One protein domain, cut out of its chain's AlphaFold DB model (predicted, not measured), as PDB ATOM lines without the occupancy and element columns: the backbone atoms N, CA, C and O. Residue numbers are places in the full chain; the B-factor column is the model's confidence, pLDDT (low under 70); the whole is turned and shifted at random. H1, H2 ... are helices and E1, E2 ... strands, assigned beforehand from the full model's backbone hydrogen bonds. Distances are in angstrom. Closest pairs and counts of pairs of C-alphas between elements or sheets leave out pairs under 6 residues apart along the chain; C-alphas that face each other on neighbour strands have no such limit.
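What this domain is: This is residues 169 to 254 of the 254 residues of an uncharacterized protein of Serinibacter arcticus (UniProt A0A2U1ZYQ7). What does the model look like? Two small three-stranded sheets sit end to end along one long axis, and each has a short helix after its last strand and an unnamed stretch that comes back to pair with its first strand. E1, E2 and E3 with H1 make one half, E4, E5 and E6 with H2 make the other, and the halves meet where E3 comes near E5 and E6. What are the parts in numbers? The printed part has 86 residues, with two named helices and six named strands in the order E1 E2 E3 H1 E4 E5 E6 H2; both sheets, E1 - E2 - E3 and E4 - E5 - E6, are antiparallel, and the class is mixed, helices and strands, with 41 residues in named elements, under half of those printed. How large is it? It is compact, with a radius of gyration of the C-alphas of 13.3 A, yet elongated in outline, spanning 44 by 23 by 20 A.

How they stand to each other: How is the first sheet made? E1, residues 169 to 171, E2, residues 178 to 183, and E3, residues 188 to 192, form a meander, each strand the antiparallel neighbour of the one before. In the hairpin E1 and E2, N 170 and O 179 are 2.9 A apart; in the hairpin E2 and E3, N 180 and O 190 are 2.8 A apart, both within hydrogen-bond range. Residues 170 to 171 of E1 also pair, parallel, with residues 206 to 207. Where is the first helix? H1, residues 194 to 199, is on this sheet at a height of 9.4 A over it, only just over E2 alone, with 4 of its C-alphas falling on E2 and 2 on E3. It runs along the strands, at 17 degrees to E2 on the local plane, and the closest C-alphas of E2 and H1, those of Ile 178 and Trp 197, are 7.8 A apart. How is the second half made? E4, residues 215 to 218, E5, residues 225 to 229, and E6, residues 233 to 238, form a second meander; in the hairpin E4 and E5, N 226 and O 217 are 2.8 A apart, and in the hairpin E5 and E6, N 227 and O 236 are 2.8 A apart. Residues 217 to 218 of E4 pair, parallel, with residues 252 to 253, and H2, residues 240 to 245, only grazes this sheet. How do the halves stand to each other? The closest C-alphas of E3 and E6, those of Thr 191 and Gly 233, are 5.5 A apart, while H1 and H2 are apart; in both helices every O i to N i+4 pair is within hydrogen-bond range.

Where its parts are: Where does the first sheet lie? E1 begins at C-alpha 169, at (97.150, 124.050, 125.089); E2 measures 15.0 A from first to last C-alpha and E3 13.1 A. Where does the second sheet lie? E4 begins at C-alpha 215, at (93.090, 116.126, 142.305), and measures 10.2 A; E5 measures 13.3 A and E6 11.9 A. Where does the last element end? H2 ends at C-alpha 245, at (102.153, 107.271, 134.985).

The domain as a whole: How far does it reach? The two C-alphas farthest apart, those of Gly 201 and Gly 221, are 44.6 A apart. Is it unbroken? The printed part has no cut and ends at Val 254, the chain's last residue; the link from H1 to E4, residues 200 to 214, is long. Is confidence low anywhere? The mean pLDDT of the printed part is 96.3, and no printed residue is under 70.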
ATOM      1  N   PHE A 169      97.781 125.328 125.399       98.44
ATOM      2  CA  PHE A 169      97.150 124.050 125.089       98.44
ATOM      3  C   PHE A 169      98.024 122.934 125.632       98.44
ATOM      4  O   PHE A 169      99.196 122.839 125.262       98.44
ATOM      5  N   TYR A 170      97.463 122.100 126.501       98.38
ATOM      6  CA  TYR A 170      98.173 120.989 127.125       98.38
ATOM      7  C   TYR A 170      97.485 119.661 126.860       98.38
ATOM      8  O   TYR A 170      96.273 119.592 126.659       98.38
ATOM      9  N   LYS A 171      98.277 118.594 126.883       98.00
ATOM     10  CA  LYS A 171      97.788 117.217 126.844       98.00
ATOM     11  C   LYS A 171      98.645 116.326 127.732       98.00
ATOM     12  O   LYS A 171      99.819 116.620 127.953       98.00
ATOM     13  N   TYR A 172      98.086 115.204 128.166       97.44
ATOM     14  CA  TYR A 172      98.893 114.108 128.697       97.44
ATOM     15  C   TYR A 172      99.265 113.139 127.579       97.44
ATOM     16  O   TYR A 172      98.479 112.920 126.660       97.44
ATOM     17  N   ALA A 173     100.422 112.487 127.701       96.00
ATOM     18  CA  ALA A 173     100.833 111.419 126.785       96.00
ATOM     19  C   ALA A 173      99.812 110.263 126.732       96.00
ATOM     20  O   ALA A 173      99.618 109.623 125.703       96.00
ATOM     21  N   TRP A 174      99.162 109.996 127.869       94.94
ATOM     22  CA  TRP A 174      98.270 108.857 128.086       94.94
ATOM     23  C   TRP A 174      96.783 109.167 127.856       94.94
ATOM     24  O   TRP A 174      95.960 108.252 127.941       94.94
ATOM     25  N   ALA A 175      96.426 110.431 127.601       95.06
ATOM     26  CA  ALA A 175      95.046 110.869 127.397       95.06
ATOM     27  C   ALA A 175      94.850 111.413 125.973       95.06
ATOM     28  O   ALA A 175      95.717 112.127 125.467       95.06
ATOM     29  N   PRO A 176      93.698 111.147 125.332       94.56
ATOM     30  CA  PRO A 176      93.379 111.746 124.037       94.56
ATOM     31  C   PRO A 176      92.931 113.214 124.151       94.56
ATOM     32  O   PRO A 176      92.884 113.915 123.144       94.56
ATOM     33  N   SER A 177      92.580 113.674 125.355       97.06
ATOM     34  CA  SER A 177      92.005 114.998 125.600       97.06
ATOM     35  C   SER A 177      93.033 116.128 125.507       97.06
ATOM     36  O   SER A 177      94.213 115.951 125.822       97.06
ATOM     37  N   ILE A 178      92.551 117.314 125.134       98.31
ATOM     38  CA  ILE A 178      93.309 118.568 125.141       98.31
ATOM     39  C   ILE A 178      92.675 119.496 126.180       98.31
ATOM     40  O   ILE A 178      91.455 119.656 126.220       98.31
ATOM     41  N   GLY A 179      93.509 120.110 127.014       98.25
ATOM     42  CA  GLY A 179      93.117 121.195 127.906       98.25
ATOM     43  C   GLY A 179      93.477 122.547 127.306       98.25
ATOM     44  O   GLY A 179      94.617 122.753 126.887       98.25
ATOM     45  N   TYR A 180      92.518 123.468 127.304       98.38
ATOM     46  CA  TYR A 180      92.749 124.888 127.072       98.38
ATOM     47  C   TYR A 180      92.943 125.597 128.406       98.38
ATOM     48  O   TYR A 180      92.054 125.622 129.260       98.38
ATOM     49  N   MET A 181      94.120 126.181 128.581       97.94
ATOM     50  CA  MET A 181      94.533 126.852 129.801       97.94
ATOM     51  C   MET A 181      94.370 128.354 129.635       97.94
ATOM     52  O   MET A 181      95.075 128.991 128.847       97.94
ATOM     53  N   LEU A 182      93.450 128.908 130.416       96.19
ATOM     54  CA  LEU A 182      93.234 130.343 130.514       96.19
ATOM     55  C   LEU A 182      94.370 130.981 131.312       96.19
ATOM     56  O   LEU A 182      94.935 131.979 130.876       96.19
ATOM     57  N   GLU A 183      94.747 130.381 132.439       94.12
ATOM     58  CA  GLU A 183      95.848 130.862 133.272       94.12
ATOM     59  C   GLU A 183      96.775 129.688 133.611       94.12
ATOM     60  O   GLU A 183      96.639 129.052 134.664       94.12
ATOM     61  N   PRO A 184      97.724 129.361 132.712       91.81
ATOM     62  CA  PRO A 184      98.553 128.165 132.837       91.81
ATOM     63  C   PRO A 184      99.340 128.103 134.154       91.81
ATOM     64  O   PRO A 184      99.496 127.029 134.729       91.81
ATOM     65  N   VAL A 185      99.773 129.260 134.671       91.56
ATOM     66  CA  VAL A 185     100.526 129.392 135.935       91.56
ATOM     67  C   VAL A 185      99.719 128.923 137.155       91.56
ATOM     68  O   VAL A 185     100.286 128.400 138.120       91.56
ATOM     69  N   TYR A 186      98.395 129.074 137.116       92.56
ATOM     70  CA  TYR A 186      97.499 128.655 138.196       92.56
ATOM     71  C   TYR A 186      96.830 127.304 137.928       92.56
ATOM     72  O   TYR A 186      96.157 126.783 138.812       92.56
ATOM     73  N   GLY A 187      97.038 126.714 136.745       92.12
ATOM     74  CA  GLY A 187      96.359 125.483 136.337       92.12
ATOM     75  C   GLY A 187      94.883 125.683 135.978       92.12
ATOM     76  O   GLY A 187      94.140 124.712 135.824       92.12
ATOM     77  N   PHE A 188      94.451 126.936 135.807       95.06
ATOM     78  CA  PHE A 188      93.073 127.252 135.468       95.06
ATOM     79  C   PHE A 188      92.826 127.085 133.967       95.06
ATOM     80  O   PHE A 188      93.501 127.692 133.126       95.06
ATOM     81  N   GLY A 189      91.844 126.257 133.633       96.75
ATOM     82  CA  GLY A 189      91.506 125.912 132.264       96.75
ATOM     83  C   GLY A 189      90.316 124.968 132.198       96.75
ATOM     84  O   GLY A 189      89.583 124.797 133.172       96.75
ATOM     85  N   ARG A 190      90.131 124.352 131.035       97.75
ATOM     86  CA  ARG A 190      89.092 123.348 130.805       97.75
ATOM     87  C   ARG A 190      89.456 122.426 129.657       97.75
ATOM     88  O   ARG A 190      90.181 122.818 128.742       97.75
ATOM     89  N   THR A 191      88.881 121.232 129.670       98.12
ATOM     90  CA  THR A 191      88.939 120.330 128.525       98.12
ATOM     91  C   THR A 191      88.170 120.938 127.363       98.12
ATOM     92  O   THR A 191      87.115 121.551 127.555       98.12
ATOM     93  N   ILE A 192      88.705 120.769 126.160       98.31
ATOM     94  CA  ILE A 192      88.100 121.256 124.924       98.31
ATOM     95  C   ILE A 192      87.840 120.108 123.955       98.31
ATOM     96  O   ILE A 192      88.486 119.058 124.015       98.31
ATOM     97  N   THR A 193      86.873 120.309 123.064       97.88
ATOM     98  CA  THR A 193      86.600 119.377 121.967       97.88
ATOM     99  C   THR A 193      87.607 119.568 120.834       97.88
ATOM    100  O   THR A 193      88.357 120.546 120.794       97.88
ATOM    101  N   PHE A 194      87.618 118.631 119.884       96.56
ATOM    102  CA  PHE A 194      88.432 118.763 118.677       96.56
ATOM    103  C   PHE A 194      88.051 120.003 117.856       96.56
ATOM    104  O   PHE A 194      88.942 120.724 117.415       96.56
ATOM    105  N   ASP A 195      86.755 120.264 117.679       97.81
ATOM    106  CA  ASP A 195      86.273 121.403 116.888       97.81
ATOM    107  C   ASP A 195      86.671 122.733 117.528       97.81
ATOM    108  O   ASP A 195      87.130 123.641 116.841       97.81
ATOM    109  N   GLU A 196      86.599 122.817 118.857       97.88
ATOM    110  CA  GLU A 196      87.058 123.995 119.583       97.88
ATOM    111  C   GLU A 196      88.583 124.170 119.479       97.88
ATOM    112  O   GLU A 196      89.083 125.264 119.238       97.88
ATOM    113  N   TRP A 197      89.363 123.093 119.597       97.69
ATOM    114  CA  TRP A 197      90.805 123.159 119.346       97.69
ATOM    115  C   TRP A 197      91.120 123.608 117.910       97.69
ATOM    116  O   TRP A 197      92.071 124.361 117.675       97.69
ATOM    117  N   ALA A 198      90.308 123.172 116.946       97.44
ATOM    118  CA  ALA A 198      90.449 123.549 115.552       97.44
ATOM    119  C   ALA A 198      90.139 125.031 115.308       97.44
ATOM    120  O   ALA A 198      90.891 125.654 114.558       97.44
ATOM    121  N   SER A 199      89.145 125.616 115.987       96.88
ATOM    122  CA  SER A 199      88.839 127.051 115.878       96.88
ATOM    123  C   SER A 199      89.951 127.958 116.418       96.88
ATOM    124  O   SER A 199      89.985 129.141 116.109       96.88
ATOM    125  N   PHE A 200      90.903 127.420 117.189       96.69
ATOM    126  CA  PHE A 200      92.105 128.144 117.627       96.69
ATOM    127  C   PHE A 200      93.292 128.050 116.650       96.69
ATOM    128  O   PHE A 200      94.394 128.496 116.984       96.69
ATOM    129  N   GLY A 201      93.104 127.446 115.472       96.12
ATOM    130  CA  GLY A 201      94.164 127.231 114.480       96.12
ATOM    131  C   GLY A 201      94.984 125.956 114.712       96.12
ATOM    132  O   GLY A 201      96.077 125.811 114.161       96.12
ATOM    133  N   ARG A 202      94.477 125.016 115.526       97.12
ATOM    134  CA  ARG A 202      95.140 123.738 115.864       97.12
ATOM    135  C   ARG A 202      96.571 123.910 116.404       97.12
ATOM    136  O   ARG A 202      97.514 123.324 115.853       97.12
ATOM    137  N   PRO A 203      96.766 124.704 117.470       97.69
ATOM    138  CA  PRO A 203      98.073 124.833 118.101       97.69
ATOM    139  C   PRO A 203      98.547 123.494 118.640       97.69
ATOM    140  O   PRO A 203      97.759 122.753 119.230       97.69
ATOM    141  N   THR A 204      99.827 123.185 118.462       97.88
ATOM    142  CA  THR A 204     100.405 121.939 118.965       97.88
ATOM    143  C   THR A 204     100.333 121.941 120.494       97.88
ATOM    144  O   THR A 204     100.969 122.789 121.131       97.88
ATOM    145  N   PRO A 205      99.562 121.030 121.122       98.06
ATOM    146  CA  PRO A 205      99.483 120.995 122.571       98.06
ATOM    147  C   PRO A 205     100.825 120.557 123.154       98.06
ATOM    148  O   PRO A 205     101.421 119.581 122.692       98.06
ATOM    149  N   ARG A 206     101.287 121.241 124.200       97.81
ATOM    150  CA  ARG A 206     102.471 120.812 124.943       97.81
ATOM    151  C   ARG A 206     102.110 119.608 125.801       97.81
ATOM    152  O   ARG A 206     101.167 119.651 126.593       97.81
ATOM    153  N   GLU A 207     102.882 118.543 125.653       97.44
ATOM    154  CA  GLU A 207     102.763 117.384 126.523       97.44
ATOM    155  C   GLU A 207     103.268 117.727 127.928       97.44
ATOM    156  O   GLU A 207     104.340 118.317 128.098       97.44
ATOM    157  N   VAL A 208     102.471 117.384 128.937       96.06
ATOM    158  CA  VAL A 208     102.776 117.603 130.351       96.06
ATOM    159  C   VAL A 208     102.553 116.316 131.136       96.06
ATOM    160  O   VAL A 208     101.778 115.449 130.734       96.06
ATOM    161  N   VAL A 209     103.234 116.192 132.273       93.19
ATOM    162  CA  VAL A 209     103.036 115.082 133.225       93.19
ATOM    163  C   VAL A 209     102.016 115.417 134.316       93.19
ATOM    164  O   VAL A 209     101.541 114.518 134.999       93.19
ATOM    165  N   GLY A 210     101.682 116.701 134.456       93.25
ATOM    166  CA  GLY A 210     100.763 117.255 135.442       93.25
ATOM    167  C   GLY A 210     100.652 118.772 135.276       93.25
ATOM    168  O   GLY A 210     101.530 119.411 134.686       93.25
ATOM    169  N   ILE A 211      99.576 119.340 135.797       95.00
ATOM    170  CA  ILE A 211      99.321 120.773 135.934       95.00
ATOM    171  C   ILE A 211      98.947 121.095 137.385       95.00
ATOM    172  O   ILE A 211      98.640 120.224 138.196       95.00
ATOM    173  N   ARG A 212      99.003 122.375 137.753       94.69
ATOM    174  CA  ARG A 212      98.628 122.812 139.102       94.69
ATOM    175  C   ARG A 212      97.125 122.610 139.339       94.69
ATOM    176  O   ARG A 212      96.331 122.819 138.434       94.69
ATOM    177  N   GLY A 213      96.746 122.265 140.571       91.44
ATOM    178  CA  GLY A 213      95.336 122.176 140.979       91.44
ATOM    179  C   GLY A 213      94.639 120.860 140.624       91.44
ATOM    180  O   GLY A 213      93.431 120.752 140.806       91.44
ATOM    181  N   GLU A 214      95.382 119.867 140.141       95.94
ATOM    182  CA  GLU A 214      94.863 118.521 139.908       95.94
ATOM    183  C   GLU A 214      94.526 117.802 141.212       95.94
ATOM    184  O   GLU A 214      95.205 117.974 142.228       95.94
ATOM    185  N   ARG A 215      93.511 116.936 141.160       96.69
ATOM    186  CA  ARG A 215      93.090 116.126 142.305       96.69
ATOM    187  C   ARG A 215      92.859 114.683 141.898       96.69
ATOM    188  O   ARG A 215      92.206 114.409 140.897       96.69
ATOM    189  N   VAL A 216      93.349 113.760 142.717       97.94
ATOM    190  CA  VAL A 216      93.084 112.325 142.585       97.94
ATOM    191  C   VAL A 216      92.229 111.893 143.766       97.94
ATOM    192  O   VAL A 216      92.579 112.163 144.912       97.94
ATOM    193  N   TRP A 217      91.105 111.236 143.496       98.06
ATOM    194  CA  TRP A 217      90.119 110.897 144.521       98.06
ATOM    195  C   TRP A 217      89.438 109.552 144.256       98.06
ATOM    196  O   TRP A 217      89.545 108.977 143.173       98.06
ATOM    197  N   ARG A 218      88.757 109.010 145.265       98.12
ATOM    198  CA  ARG A 218      87.928 107.800 145.177       98.12
ATOM    199  C   ARG A 218      86.757 107.882 146.150       98.12
ATOM    200  O   ARG A 218      86.888 108.486 147.209       98.12
ATOM    201  N   TYR A 219      85.663 107.196 145.839       97.81
ATOM    202  CA  TYR A 219      84.574 107.015 146.801       97.81
ATOM    203  C   TYR A 219      84.971 106.057 147.929       97.81
ATOM    204  O   TYR A 219      85.691 105.076 147.695       97.81
ATOM    205  N   ALA A 220      84.461 106.292 149.138       96.75
ATOM    206  CA  ALA A 220      84.615 105.362 150.256       96.75
ATOM    207  C   ALA A 220      84.183 103.927 149.878       96.75
ATOM    208  O   ALA A 220      83.092 103.695 149.361       96.75
ATOM    209  N   GLY A 221      85.064 102.949 150.115       95.19
ATOM    210  CA  GLY A 221      84.822 101.538 149.780       95.19
ATOM    211  C   GLY A 221      84.995 101.163 148.299       95.19
ATOM    212  O   GLY A 221      84.938  99.978 147.979       95.19
ATOM    213  N   SER A 222      85.256 102.122 147.402       96.00
ATOM    214  CA  SER A 222      85.513 101.862 145.979       96.00
ATOM    215  C   SER A 222      87.004 101.669 145.679       96.00
ATOM    216  O   SER A 222      87.872 102.332 146.253       96.00
ATOM    217  N   SER A 223      87.311 100.775 144.735       94.56
ATOM    218  CA  SER A 223      88.652 100.624 144.152       94.56
ATOM    219  C   SER A 223      88.881 101.508 142.919       94.56
ATOM    220  O   SER A 223      90.027 101.655 142.496       94.56
ATOM    221  N   GLN A 224      87.827 102.111 142.353       97.88
ATOM    222  CA  GLN A 224      87.944 103.021 141.213       97.88
ATOM    223  C   GLN A 224      88.548 104.354 141.662       97.88
ATOM    224  O   GLN A 224      88.038 104.997 142.581       97.88
ATOM    225  N   ILE A 225      89.611 104.773 140.977       98.00
ATOM    226  CA  ILE A 225      90.277 106.060 141.183       98.00
ATOM    227  C   ILE A 225      89.809 107.029 140.096       98.00
ATOM    228  O   ILE A 225      89.710 106.656 138.925       98.00
ATOM    229  N   TYR A 226      89.541 108.267 140.484       98.25
ATOM    230  CA  TYR A 226      89.139 109.362 139.615       98.25
ATOM    231  C   TYR A 226      90.175 110.483 139.649       98.25
ATOM    232  O   TYR A 226      90.929 110.631 140.613       98.25
ATOM    233  N   PHE A 227      90.200 111.265 138.577       98.06
ATOM    234  CA  PHE A 227      91.108 112.380 138.384       98.06
ATOM    235  C   PHE A 227      90.348 113.611 137.911       98.06
ATOM    236  O   PHE A 227      89.628 113.556 136.915       98.06
ATOM    237  N   ASP A 228      90.539 114.719 138.618       97.31
ATOM    238  CA  ASP A 228      90.060 116.031 138.209       97.31
ATOM    239  C   ASP A 228      91.237 116.819 137.641       97.31
ATOM    240  O   ASP A 228      92.231 117.067 138.328       97.31
ATOM    241  N   SER A 229      91.109 117.226 136.383       97.12
ATOM    242  CA  SER A 229      92.091 118.066 135.707       97.12
ATOM    243  C   SER A 229      91.425 118.939 134.654       97.12
ATOM    244  O   SER A 229      90.491 118.514 133.976       97.12
ATOM    245  N   SER A 230      91.975 120.133 134.439       97.06
ATOM    246  CA  SER A 230      91.617 121.007 133.319       97.06
ATOM    247  C   SER A 230      91.921 120.391 131.942       97.06
ATOM    248  O   SER A 230      91.514 120.954 130.935       97.06
ATOM    249  N   ILE A 231      92.636 119.262 131.857       97.81
ATOM    250  CA  ILE A 231      92.940 118.567 130.594       97.81
ATOM    251  C   ILE A 231      91.956 117.422 130.330       97.81
ATOM    252  O   ILE A 231      91.443 117.313 129.216       97.81
ATOM    253  N   THR A 232      91.644 116.583 131.322       97.38
ATOM    254  CA  THR A 232      90.729 115.429 131.162       97.38
ATOM    255  C   THR A 232      89.284 115.699 131.566       97.38
ATOM    256  O   THR A 232      88.409 114.914 131.208       97.38
ATOM    257  N   GLY A 233      89.038 116.782 132.298       96.44
ATOM    258  CA  GLY A 233      87.753 117.123 132.887       96.44
ATOM    259  C   GLY A 233      87.620 116.584 134.315       96.44
ATOM    260  O   GLY A 233      88.524 115.902 134.812       96.44
ATOM    261  N   PRO A 234      86.509 116.909 134.996       96.06
ATOM    262  CA  PRO A 234      86.209 116.379 136.319       96.06
ATOM    263  C   PRO A 234      85.802 114.900 136.246       96.06
ATOM    264  O   PRO A 234      85.102 114.482 135.323       96.06
ATOM    265  N   GLY A 235      86.198 114.118 137.247       96.38
ATOM    266  CA  GLY A 235      85.768 112.735 137.422       96.38
ATOM    267  C   GLY A 235      86.277 111.775 136.349       96.38
ATOM    268  O   GLY A 235      85.599 110.794 136.047       96.38
ATOM    269  N   TYR A 236      87.453 112.022 135.767       97.31
ATOM    270  CA  TYR A 236      88.033 111.116 134.778       97.31
ATOM    271  C   TYR A 236      88.444 109.788 135.444       97.31
ATOM    272  O   TYR A 236      89.301 109.804 136.332       97.31
ATOM    273  N   PRO A 237      87.874 108.632 135.057       97.50
ATOM    274  CA  PRO A 237      88.226 107.355 135.667       97.50
ATOM    275  C   PRO A 237      89.627 106.924 135.222       97.50
ATOM    276  O   PRO A 237      89.878 106.695 134.038       97.50
ATOM    277  N   LEU A 238      90.546 106.784 136.176       97.50
ATOM    278  CA  LEU A 238      91.903 106.329 135.897       97.50
ATOM    279  C   LEU A 238      91.969 104.804 135.795       97.50
ATOM    280  O   LEU A 238      91.446 104.070 136.636       97.50
ATOM    281  N   THR A 239      92.713 104.328 134.800       96.69
ATOM    282  CA  THR A 239      93.247 102.962 134.796       96.69
ATOM    283  C   THR A 239      94.475 102.859 135.706       96.69
ATOM    284  O   THR A 239      95.157 103.851 135.976       96.69
ATOM    285  N   LEU A 240      94.831 101.640 136.129       94.75
ATOM    286  CA  LEU A 240      96.052 101.394 136.912       94.75
ATOM    287  C   LEU A 240      97.324 101.880 136.190       94.75
ATOM    288  O   LEU A 240      98.249 102.376 136.835       94.75
ATOM    289  N   ALA A 241      97.364 101.754 134.860       95.62
ATOM    290  CA  ALA A 241      98.477 102.229 134.044       95.62
ATOM    291  C   ALA A 241      98.586 103.762 134.088       95.62
ATOM    292  O   ALA A 241      99.652 104.279 134.404       95.62
ATOM    293  N   GLN A 242      97.482 104.483 133.868       96.19
ATOM    294  CA  GLN A 242      97.460 105.952 133.923       96.19
ATOM    295  C   GLN A 242      97.791 106.477 135.326       96.19
ATOM    296  O   GLN A 242      98.619 107.374 135.464       96.19
ATOM    297  N   TRP A 243      97.231 105.873 136.380       95.12
ATOM    298  CA  TRP A 243      97.568 106.226 137.766       95.12
ATOM    299  C   TRP A 243      99.048 105.967 138.089       95.12
ATOM    300  O   TRP A 243      99.674 106.740 138.814       95.12
ATOM    301  N   THR A 244      99.638 104.918 137.508       94.25
ATOM    302  CA  THR A 244     101.079 104.661 137.624       94.25
ATOM    303  C   THR A 244     101.904 105.726 136.902       94.25
ATOM    304  O   THR A 244     102.884 106.195 137.473       94.25
ATOM    305  N   THR A 245     101.493 106.168 135.709       93.00
ATOM    306  CA  THR A 245     102.153 107.271 134.985       93.00
ATOM    307  C   THR A 245     102.105 108.590 135.759       93.00
ATOM    308  O   THR A 245     103.062 109.354 135.710       93.00
ATOM    309  N   LEU A 246     101.041 108.830 136.531       92.25
ATOM    310  CA  LEU A 246     100.924 109.982 137.437       92.25
ATOM    311  C   LEU A 246     101.799 109.873 138.702       92.25
ATOM    312  O   LEU A 246     101.776 110.768 139.541       92.25
ATOM    313  N   GLY A 247     102.554 108.785 138.882       93.88
ATOM    314  CA  GLY A 247     103.388 108.570 140.069       93.88
ATOM    315  C   GLY A 247     102.629 108.017 141.277       93.88
ATOM    316  O   GLY A 247     103.137 108.068 142.393       93.88
ATOM    317  N   ARG A 248     101.433 107.456 141.063       94.44
ATOM    318  CA  ARG A 248     100.574 106.851 142.099       94.44
ATOM    319  C   ARG A 248     100.256 107.781 143.284       94.44
ATOM    320  O   ARG A 248     100.419 107.366 144.434       94.44
ATOM    321  N   PRO A 249      99.784 109.018 143.046       94.94
ATOM    322  CA  PRO A 249      99.343 109.894 144.126       94.94
ATOM    323  C   PRO A 249      98.250 109.208 144.955       94.94
ATOM    324  O   PRO A 249      97.368 108.539 144.404       94.94
ATOM    325  N   ALA A 250      98.321 109.353 146.279       96.25
ATOM    326  CA  ALA A 250      97.322 108.791 147.178       96.25
ATOM    327  C   ALA A 250      95.957 109.455 146.913       96.25
ATOM    328  O   ALA A 250      95.879 110.682 146.973       96.25
ATOM    329  N   PRO A 251      94.894 108.684 146.613       96.94
ATOM    330  CA  PRO A 251      93.586 109.261 146.345       96.94
ATOM    331  C   PRO A 251      92.941 109.789 147.630       96.94
ATOM    332  O   PRO A 251      92.879 109.077 148.638       96.94
ATOM    333  N   GLU A 252      92.392 110.998 147.563       97.50
ATOM    334  CA  GLU A 252      91.476 111.526 148.575       97.50
ATOM    335  C   GLU A 252      90.212 110.655 148.638       97.50
ATOM    336  O   GLU A 252      89.699 110.215 147.608       97.50
ATOM    337  N   VAL A 253      89.712 110.371 149.842       96.88
ATOM    338  CA  VAL A 253      88.449 109.640 150.013       96.88
ATOM    339  C   VAL A 253      87.324 110.654 150.149       96.88
ATOM    340  O   VAL A 253      87.350 111.466 151.074       96.88
ATOM    341  N   VAL A 254      86.358 110.583 149.234       95.00
ATOM    342  CA  VAL A 254      85.128 111.390 149.216       95.00
ATOM    343  C   VAL A 254      83.885 110.540 149.438       95.00
ATOM    344  O   VAL A 254      83.926 109.310 149.175       95.00
TER     345      VAL A 254